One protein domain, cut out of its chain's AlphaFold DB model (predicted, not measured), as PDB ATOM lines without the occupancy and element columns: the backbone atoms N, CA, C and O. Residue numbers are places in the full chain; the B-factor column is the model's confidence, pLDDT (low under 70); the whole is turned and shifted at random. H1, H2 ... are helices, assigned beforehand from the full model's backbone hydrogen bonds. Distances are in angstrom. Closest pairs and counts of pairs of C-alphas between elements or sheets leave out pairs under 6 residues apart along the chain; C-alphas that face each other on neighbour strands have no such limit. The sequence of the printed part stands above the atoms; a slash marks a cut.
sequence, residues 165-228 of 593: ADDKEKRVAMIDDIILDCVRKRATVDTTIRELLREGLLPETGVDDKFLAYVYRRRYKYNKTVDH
ATOM      1  N   ALA A 165     189.236 208.866 196.910       64.88
ATOM      2  CA  ALA A 165     190.526 209.547 196.832       64.88
ATOM      3  C   ALA A 165     190.576 210.585 195.697       64.88
ATOM      4  O   ALA A 165     191.229 211.620 195.863       64.88
ATOM      5  N   ASP A 166     189.858 210.353 194.592       68.81
ATOM      6  CA  ASP A 166     189.776 211.305 193.478       68.81
ATOM      7  C   ASP A 166     189.003 212.569 193.892       68.81
ATOM      8  O   ASP A 166     189.391 213.681 193.528       68.81
ATOM      9  N   ASP A 167     187.973 212.438 194.732       75.25
ATOM     10  CA  ASP A 167     187.241 213.590 195.274       75.25
ATOM     11  C   ASP A 167     188.105 214.428 196.220       75.25
ATOM     12  O   ASP A 167     188.068 215.661 196.197       75.25
ATOM     13  N   LYS A 168     188.961 213.776 197.014       76.06
ATOM     14  CA  LYS A 168     189.946 214.471 197.851       76.06
ATOM     15  C   LYS A 168     190.965 215.234 197.002       76.06
ATOM     16  O   LYS A 168     191.345 216.346 197.369       76.06
ATOM     17  N   GLU A 169     191.403 214.665 195.882       73.19
ATOM     18  CA  GLU A 169     192.356 215.298 194.964       73.19
ATOM     19  C   GLU A 169     191.741 216.517 194.265       73.19
ATOM     20  O   GLU A 169     192.338 217.596 194.290       73.19
ATOM     21  N   LYS A 170     190.506 216.390 193.765       82.44
ATOM     22  CA  LYS A 170     189.730 217.517 193.221       82.44
ATOM     23  C   LYS A 170     189.545 218.622 194.255       82.44
ATOM     24  O   LYS A 170     189.782 219.787 193.952       82.44
ATOM     25  N   ARG A 171     189.206 218.265 195.499       84.25
ATOM     26  CA  ARG A 171     189.057 219.234 196.592       84.25
ATOM     27  C   ARG A 171     190.361 219.984 196.872       84.25
ATOM     28  O   ARG A 171     190.339 221.200 197.022       84.25
ATOM     29  N   VAL A 172     191.498 219.288 196.933       84.06
ATOM     30  CA  VAL A 172     192.812 219.929 197.134       84.06
ATOM     31  C   VAL A 172     193.174 220.843 195.960       84.06
ATOM     32  O   VAL A 172     193.695 221.931 196.195       84.06
ATOM     33  N   ALA A 173     192.869 220.441 194.723       85.00
ATOM     34  CA  ALA A 173     193.080 221.273 193.542       85.00
ATOM     35  C   ALA A 173     192.231 222.555 193.581       85.00
ATOM     36  O   ALA A 173     192.774 223.641 193.414       85.00
ATOM     37  N   MET A 174     190.942 222.458 193.925       89.56
ATOM     38  CA  MET A 174     190.069 223.629 194.090       89.56
ATOM     39  C   MET A 174     190.571 224.579 195.184       89.56
ATOM     40  O   MET A 174     190.592 225.795 195.000       89.56
ATOM     41  N   ILE A 175     191.011 224.027 196.318       92.12
ATOM     42  CA  ILE A 175     191.625 224.809 197.397       92.12
ATOM     43  C   ILE A 175     192.849 225.564 196.871       92.12
ATOM     44  O   ILE A 175     193.015 226.749 197.159       92.12
ATOM     45  N   ASP A 176     193.708 224.886 196.110       89.75
ATOM     46  CA  ASP A 176     194.883 225.507 195.515       89.75
ATOM     47  C   ASP A 176     194.512 226.625 194.546       89.75
ATOM     48  O   ASP A 176     195.088 227.706 194.646       89.75
ATOM     49  N   ASP A 177     193.532 226.412 193.675       91.88
ATOM     50  CA  ASP A 177     193.089 227.419 192.712       91.88
ATOM     51  C   ASP A 177     192.546 228.673 193.402       91.88
ATOM     52  O   ASP A 177     192.909 229.785 193.014       91.88
ATOM     53  N   ILE A 178     191.774 228.521 194.482       93.56
ATOM     54  CA  ILE A 178     191.280 229.654 195.283       93.56
ATOM     55  C   ILE A 178     192.425 230.379 195.986       93.56
ATOM     56  O   ILE A 178     192.462 231.612 195.995       93.56
ATOM     57  N   ILE A 179     193.386 229.646 196.564       88.44
ATOM     58  CA  ILE A 179     194.577 230.260 197.168       88.44
ATOM     59  C   ILE A 179     195.324 231.075 196.107       88.44
ATOM     60  O   ILE A 179     195.692 232.220 196.365       88.44
ATOM     61  N   LEU A 180     195.539 230.505 194.920       87.06
ATOM     62  CA  LEU A 180     196.247 231.153 193.820       87.06
ATOM     63  C   LEU A 180     195.502 232.382 193.294       87.06
ATOM     64  O   LEU A 180     196.123 233.424 193.088       87.06
ATOM     65  N   ASP A 181     194.187 232.295 193.118       90.19
ATOM     66  CA  ASP A 181     193.346 233.419 192.710       90.19
ATOM     67  C   ASP A 181     193.374 234.553 193.746       90.19
ATOM     68  O   ASP A 181     193.621 235.710 193.402       90.19
ATOM     69  N   CYS A 182     193.259 234.222 195.036       86.38
ATOM     70  CA  CYS A 182     193.405 235.192 196.119       86.38
ATOM     71  C   CYS A 182     194.775 235.878 196.104       86.38
ATOM     72  O   CYS A 182     194.862 237.085 196.331       86.38
ATOM     73  N   VAL A 183     195.852 235.134 195.838       78.25
ATOM     74  CA  VAL A 183     197.201 235.707 195.729       78.25
ATOM     75  C   VAL A 183     197.302 236.648 194.529       78.25
ATOM     76  O   VAL A 183     197.788 237.768 194.688       78.25
ATOM     77  N   ARG A 184     196.781 236.256 193.357       80.81
ATOM     78  CA  ARG A 184     196.731 237.117 192.156       80.81
ATOM     79  C   ARG A 184     195.963 238.413 192.419       80.81
ATOM     80  O   ARG A 184     196.414 239.483 192.018       80.81
ATOM     81  N   LYS A 185     194.852 238.324 193.157       83.19
ATOM     82  CA  LYS A 185     194.021 239.458 193.594       83.19
ATOM     83  C   LYS A 185     194.605 240.248 194.769       83.19
ATOM     84  O   LYS A 185     193.999 241.228 195.191       83.19
ATOM     85  N   ARG A 186     195.772 239.857 195.298       69.38
ATOM     86  CA  ARG A 186     196.437 240.491 196.455       69.38
ATOM     87  C   ARG A 186     195.585 240.489 197.731       69.38
ATOM     88  O   ARG A 186     195.656 241.405 198.545       69.38
ATOM     89  N   ALA A 187     194.758 239.465 197.903       75.44
ATOM     90  CA  ALA A 187     193.925 239.298 199.083       75.44
ATOM     91  C   ALA A 187     194.754 238.792 200.277       75.44
ATOM     92  O   ALA A 187     195.680 237.996 200.098       75.44
ATOM     93  N   THR A 188     194.400 239.204 201.498       73.06
ATOM     94  CA  THR A 188     195.012 238.712 202.746       73.06
ATOM     95  C   THR A 188     194.720 237.229 202.986       73.06
ATOM     96  O   THR A 188     193.806 236.658 202.389       73.06
ATOM     97  N   VAL A 189     195.479 236.596 203.887       73.94
ATOM     98  CA  VAL A 189     195.223 235.204 204.303       73.94
ATOM     99  C   VAL A 189     193.818 235.068 204.891       73.94
ATOM    100  O   VAL A 189     193.110 234.142 204.518       73.94
ATOM    101  N   ASP A 190     193.373 236.027 205.708       75.75
ATOM    102  CA  ASP A 190     192.010 236.045 206.262       75.75
ATOM    103  C   ASP A 190     190.939 236.074 205.160       75.75
ATOM    104  O   ASP A 190     189.902 235.423 205.269       75.75
ATOM    105  N   THR A 191     191.180 236.796 204.064       82.31
ATOM    106  CA  THR A 191     190.281 236.779 202.902       82.31
ATOM    107  C   THR A 191     190.329 235.439 202.170       82.31
ATOM    108  O   THR A 191     189.273 234.916 201.835       82.31
ATOM    109  N   THR A 192     191.507 234.827 202.001       84.56
ATOM    110  CA  THR A 192     191.615 233.462 201.449       84.56
ATOM    111  C   THR A 192     190.854 232.442 202.293       84.56
ATOM    112  O   THR A 192     190.138 231.611 201.748       84.56
ATOM    113  N   ILE A 193     190.968 232.511 203.621       86.38
ATOM    114  CA  ILE A 193     190.247 231.613 204.528       86.38
ATOM    115  C   ILE A 193     188.733 231.811 204.422       86.38
ATOM    116  O   ILE A 193     188.002 230.826 204.334       86.38
ATOM    117  N   ARG A 194     188.259 233.063 204.388       87.44
ATOM    118  CA  ARG A 194     186.832 233.362 204.200       87.44
ATOM    119  C   ARG A 194     186.299 232.811 202.882       87.44
ATOM    120  O   ARG A 194     185.214 232.244 202.880       87.44
ATOM    121  N   GLU A 195     187.068 232.921 201.803       92.38
ATOM    122  CA  GLU A 195     186.669 232.379 200.504       92.38
ATOM    123  C   GLU A 195     186.584 230.849 200.537       92.38
ATOM    124  O   GLU A 195     185.588 230.268 200.126       92.38
ATOM    125  N   LEU A 196     187.576 230.181 201.127       92.31
ATOM    126  CA  LEU A 196     187.568 228.722 201.272       92.31
ATOM    127  C   LEU A 196     186.419 228.208 202.160       92.31
ATOM    128  O   LEU A 196     185.890 227.128 201.900       92.31
ATOM    129  N   LEU A 197     186.030 228.962 203.195       90.31
ATOM    130  CA  LEU A 197     184.839 228.674 204.004       90.31
ATOM    131  C   LEU A 197     183.554 228.870 203.193       90.31
ATOM    132  O   LEU A 197     182.674 228.016 203.240       90.31
ATOM    133  N   ARG A 198     183.465 229.956 202.413       93.75
ATOM    134  CA  ARG A 198     182.315 230.256 201.548       93.75
ATOM    135  C   ARG A 198     182.072 229.160 200.509       93.75
ATOM    136  O   ARG A 198     180.927 228.808 200.263       93.75
ATOM    137  N   GLU A 199     183.139 228.597 199.948       94.50
ATOM    138  CA  GLU A 199     183.074 227.489 198.984       94.50
ATOM    139  C   GLU A 199     182.841 226.109 199.642       94.50
ATOM    140  O   GLU A 199     182.884 225.083 198.967       94.50
ATOM    141  N   GLY A 200     182.647 226.040 200.967       92.31
ATOM    142  CA  GLY A 200     182.448 224.775 201.691       92.31
ATOM    143  C   GLY A 200     183.679 223.859 201.700       92.31
ATOM    144  O   GLY A 200     183.594 222.669 202.015       92.31
ATOM    145  N   LEU A 201     184.856 224.390 201.356       90.38
ATOM    146  CA  LEU A 201     186.103 223.628 201.284       90.38
ATOM    147  C   LEU A 201     186.787 223.500 202.644       90.38
ATOM    148  O   LEU A 201     187.694 222.674 202.787       90.38
ATOM    149  N   LEU A 202     186.322 224.242 203.648       86.94
ATOM    150  CA  LEU A 202     186.772 224.181 205.035       86.94
ATOM    151  C   LEU A 202     185.605 223.918 205.992       86.94
ATOM    152  O   LEU A 202     184.494 224.364 205.724       86.94
ATOM    153  N   PRO A 203     185.838 223.191 207.099       82.50
ATOM    154  CA  PRO A 203     184.808 222.973 208.106       82.50
ATOM    155  C   PRO A 203     184.474 224.278 208.848       82.50
ATOM    156  O   PRO A 203     185.364 225.058 209.186       82.50
ATOM    157  N   GLU A 204     183.192 224.484 209.159       80.00
ATOM    158  CA  GLU A 204     182.699 225.670 209.885       80.00
ATOM    159  C   GLU A 204     183.282 225.804 211.297       80.00
ATOM    160  O   GLU A 204     183.367 226.902 211.841       80.00
ATOM    161  N   THR A 205     183.751 224.695 211.876       80.31
ATOM    162  CA  THR A 205     184.404 224.645 213.194       80.31
ATOM    163  C   THR A 205     185.722 225.423 213.258       80.31
ATOM    164  O   THR A 205     186.352 225.481 214.313       80.31
ATOM    165  N   GLY A 206     186.156 226.000 212.138       73.75
ATOM    166  CA  GLY A 206     187.373 226.777 212.018       73.75
ATOM    167  C   GLY A 206     188.465 226.030 211.266       73.75
ATOM    168  O   GLY A 206     188.377 224.841 210.957       73.75
ATOM    169  N   VAL A 207     189.517 226.772 210.951       75.88
ATOM    170  CA  VAL A 207     190.657 226.277 210.187       75.88
ATOM    171  C   VAL A 207     191.691 225.727 211.147       75.88
ATOM    172  O   VAL A 207     192.136 226.442 212.042       75.88
ATOM    173  N   ASP A 208     192.091 224.471 210.954       73.94
ATOM    174  CA  ASP A 208     193.193 223.934 211.737       73.94
ATOM    175  C   ASP A 208     194.539 224.560 211.330       73.94
ATOM    176  O   ASP A 208     194.773 224.996 210.196       73.94
ATOM    177  N   ASP A 209     195.457 224.568 212.285       56.38
ATOM    178  CA  ASP A 209     196.812 225.095 212.148       56.38
ATOM    179  C   ASP A 209     197.606 224.514 210.964       56.38
ATOM    180  O   ASP A 209     198.435 225.195 210.345       56.38
ATOM    181  N   LYS A 210     197.382 223.235 210.632       63.50
ATOM    182  CA  LYS A 210     198.094 222.564 209.536       63.50
ATOM    183  C   LYS A 210     197.614 223.100 208.196       63.50
ATOM    184  O   LYS A 210     198.433 223.280 207.291       63.50
ATOM    185  N   PHE A 211     196.320 223.365 208.076       76.44
ATOM    186  CA  PHE A 211     195.730 223.953 206.890       76.44
ATOM    187  C   PHE A 211     196.154 225.411 206.717       76.44
ATOM    188  O   PHE A 211     196.538 225.817 205.622       76.44
ATOM    189  N   LEU A 212     196.196 226.199 207.793       69.12
ATOM    190  CA  LEU A 212     196.691 227.571 207.704       69.12
ATOM    191  C   LEU A 212     198.156 227.606 207.220       69.12
ATOM    192  O   LEU A 212     198.497 228.337 206.289       69.12
ATOM    193  N   ALA A 213     199.016 226.736 207.764       60.41
ATOM    194  CA  ALA A 213     200.397 226.583 207.297       60.41
ATOM    195  C   ALA A 213     200.489 226.129 205.827       60.41
ATOM    196  O   ALA A 213     201.419 226.515 205.110       60.41
ATOM    197  N   TYR A 214     199.535 225.315 205.368       77.25
ATOM    198  CA  TYR A 214     199.408 224.937 203.964       77.25
ATOM    199  C   TYR A 214     199.127 226.157 203.081       77.25
ATOM    200  O   TYR A 214     199.860 226.369 202.111       77.25
ATOM    201  N   VAL A 215     198.158 226.996 203.463       76.88
ATOM    202  CA  VAL A 215     197.828 228.245 202.760       76.88
ATOM    203  C   VAL A 215     199.062 229.141 202.667       76.88
ATOM    204  O   VAL A 215     199.486 229.466 201.559       76.88
ATOM    205  N   TYR A 216     199.720 229.457 203.788       70.12
ATOM    206  CA  TYR A 216     200.941 230.275 203.786       70.12
ATOM    207  C   TYR A 216     202.033 229.707 202.874       70.12
ATOM    208  O   TYR A 216     202.627 230.432 202.075       70.12
ATOM    209  N   ARG A 217     202.281 228.392 202.936       70.69
ATOM    210  CA  ARG A 217     203.300 227.740 202.103       70.69
ATOM    211  C   ARG A 217     202.958 227.804 200.615       70.69
ATOM    212  O   ARG A 217     203.872 227.967 199.805       70.69
ATOM    213  N   ARG A 218     201.687 227.638 200.234       78.62
ATOM    214  CA  ARG A 218     201.253 227.727 198.829       78.62
ATOM    215  C   ARG A 218     201.355 229.159 198.315       78.62
ATOM    216  O   ARG A 218     201.944 229.345 197.253       78.62
ATOM    217  N   ARG A 219     200.911 230.145 199.103       80.06
ATOM    218  CA  ARG A 219     201.072 231.577 198.800       80.06
ATOM    219  C   ARG A 219     202.546 231.940 198.587       80.06
ATOM    220  O   ARG A 219     202.899 232.452 197.529       80.06
ATOM    221  N   TYR A 220     203.421 231.554 199.520       67.56
ATOM    222  CA  TYR A 220     204.869 231.768 199.409       67.56
ATOM    223  C   TYR A 220     205.471 231.120 198.155       67.56
ATOM    224  O   TYR A 220     206.229 231.756 197.423       67.56
ATOM    225  N   LYS A 221     205.133 229.849 197.883       70.50
ATOM    226  CA  LYS A 221     205.616 229.150 196.684       70.50
ATOM    227  C   LYS A 221     205.219 229.887 195.408       70.50
ATOM    228  O   LYS A 221     206.060 230.000 194.525       70.50
ATOM    229  N   TYR A 222     203.983 230.379 195.326       72.44
ATOM    230  CA  TYR A 222     203.502 231.095 194.151       72.44
ATOM    231  C   TYR A 222     204.217 232.434 193.946       72.44
ATOM    232  O   TYR A 222     204.745 232.671 192.859       72.44
ATOM    233  N   ASN A 223     204.320 233.256 195.000       62.81
ATOM    234  CA  ASN A 223     205.046 234.532 194.954       62.81
ATOM    235  C   ASN A 223     206.505 234.332 194.516       62.81
ATOM    236  O   ASN A 223     207.037 235.113 193.730       62.81
ATOM    237  N   LYS A 224     207.135 233.236 194.959       60.06
ATOM    238  CA  LYS A 224     208.494 232.870 194.548       60.06
ATOM    239  C   LYS A 224     208.603 232.514 193.058       60.06
ATOM    240  O   LYS A 224     209.642 232.774 192.464       60.06
ATOM    241  N   THR A 225     207.585 231.879 192.474       60.78
ATOM    242  CA  THR A 225     207.635 231.378 191.087       60.78
ATOM    243  C   THR A 225     207.193 232.382 190.030       60.78
ATOM    244  O   THR A 225     207.692 232.302 188.916       60.78
ATOM    245  N   VAL A 226     206.257 233.286 190.337       59.81
ATOM    246  CA  VAL A 226     205.590 234.109 189.306       59.81
ATOM    247  C   VAL A 226     206.101 235.549 189.249       59.81
ATOM    248  O   VAL A 226     206.051 236.159 188.191       59.81
ATOM    249  N   ASP A 227     206.632 236.091 190.346       51.84
ATOM    250  CA  ASP A 227     206.848 237.544 190.477       51.84
ATOM    251  C   ASP A 227     208.275 237.940 190.885       51.84
ATOM    252  O   ASP A 227     208.494 238.995 191.475       51.84
ATOM    253  N   HIS A 228     209.268 237.089 190.603       48.06
ATOM    254  CA  HIS A 228     210.693 237.381 190.835       48.06
ATOM    255  C   HIS A 228     211.061 237.851 192.264       48.06
ATOM    256  O   HIS A 228     212.129 238.418 192.467       48.06
TER     257      HIS A 228
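What this domain is: This is residues 165 to 228 of the 593 residues of an uncharacterized protein of Perkinsus olseni (UniProt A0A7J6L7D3). Three helices make a small cluster in which the later part of the long helix H1 is packed on by the other two: the short helix H2 folds back over it in a helical hairpin, and the long helix H3 slants past its end at a steep angle. The centres of the three helices make a triangle, and the first residues of H1, 165 to 170, stick out from the cluster as a free arm, while a loop of residues 199 to 208 leads from H2 to H3. The printed part has 64 residues with three named helices, in the order H1, H2, H3, and no named strand; the class is all helix. The whole is compact, with a radius of gyration of the C-alphas of 11.6 A, and the C-alphas span 35 by 26 by 19 A along their three main axes.

Where its parts are: The printed part begins with H1, residues 165 to 184, which runs from C-alpha 165 at (190.526, 209.547, 196.832) to C-alpha 184 at (196.731, 237.117, 192.156). With 20 residues it is the longest helix by residues, and its first and last C-alphas are 28.6 A apart. A tight link of four residues, 185 to 188, leads to H2. H2 holds residues 189 to 198 and measures 14.1 A from first to last C-alpha, beginning at C-alpha 189 at (195.223, 235.204, 204.303). A short link of ten residues, 199 to 208, follows. H3 holds residues 209 to 226, 18 residues, and measures 26.1 A from first to last C-alpha, ending at C-alpha 226 at (205.590, 234.109, 189.306). Residues 227 to 228 come after it.

How they stand to each other: H1 touches both H2 and H3. H1 and H2 touch with 7 pairs of C-alphas within 8 A, and the closest are those of Cys 182 and Thr 192, 5.9 A apart. H1 touches H2 with residues 175 to 182 alone. The lines of H1 and H2 stand at a steep tilt of 44 degrees, the two run opposite ways, and they form a helical hairpin. H1 and H3 touch with 10 pairs of C-alphas within 8 A, and the closest are those of Val 183 and Arg 219, 6.4 A apart. H1 touches H3 with residues 176 to 183 alone, and H3 touches H1 with residues 215 to 223 alone. H1 and H3 run the same way at a steep tilt of 58 degrees, with their centres 12.2 A apart. H2 and H3 are close but not clearly touching: their closest C-alphas, those of Val 189 and Tyr 216, are 7.6 A apart. H2 and H3 run opposite ways at a steep tilt of 66 degrees. Residues 165 to 170, which belong to H1, stand free. In H1, H2 and H3, every pair of backbone O of residue i and N of residue i+4 is within hydrogen-bond range.

The domain as a whole: The two C-alphas farthest apart are those of Thr 205 and His 228, at 36.8 A. The first and last printed C-alphas, those of Ala 165 and His 228, are 34.9 A apart. The outline is rounded. The printed part has no cut, and neither link between the helices is long. The mean pLDDT of the printed part is 77.9; it is 83 for H1, 86 for H2 and 69 for H3. In 14 residues the confidence of the model is under 70: residues 165 to 166, residue 186, residues 209 to 210, residues 212 to 213, residue 220 and residues 223 to 228.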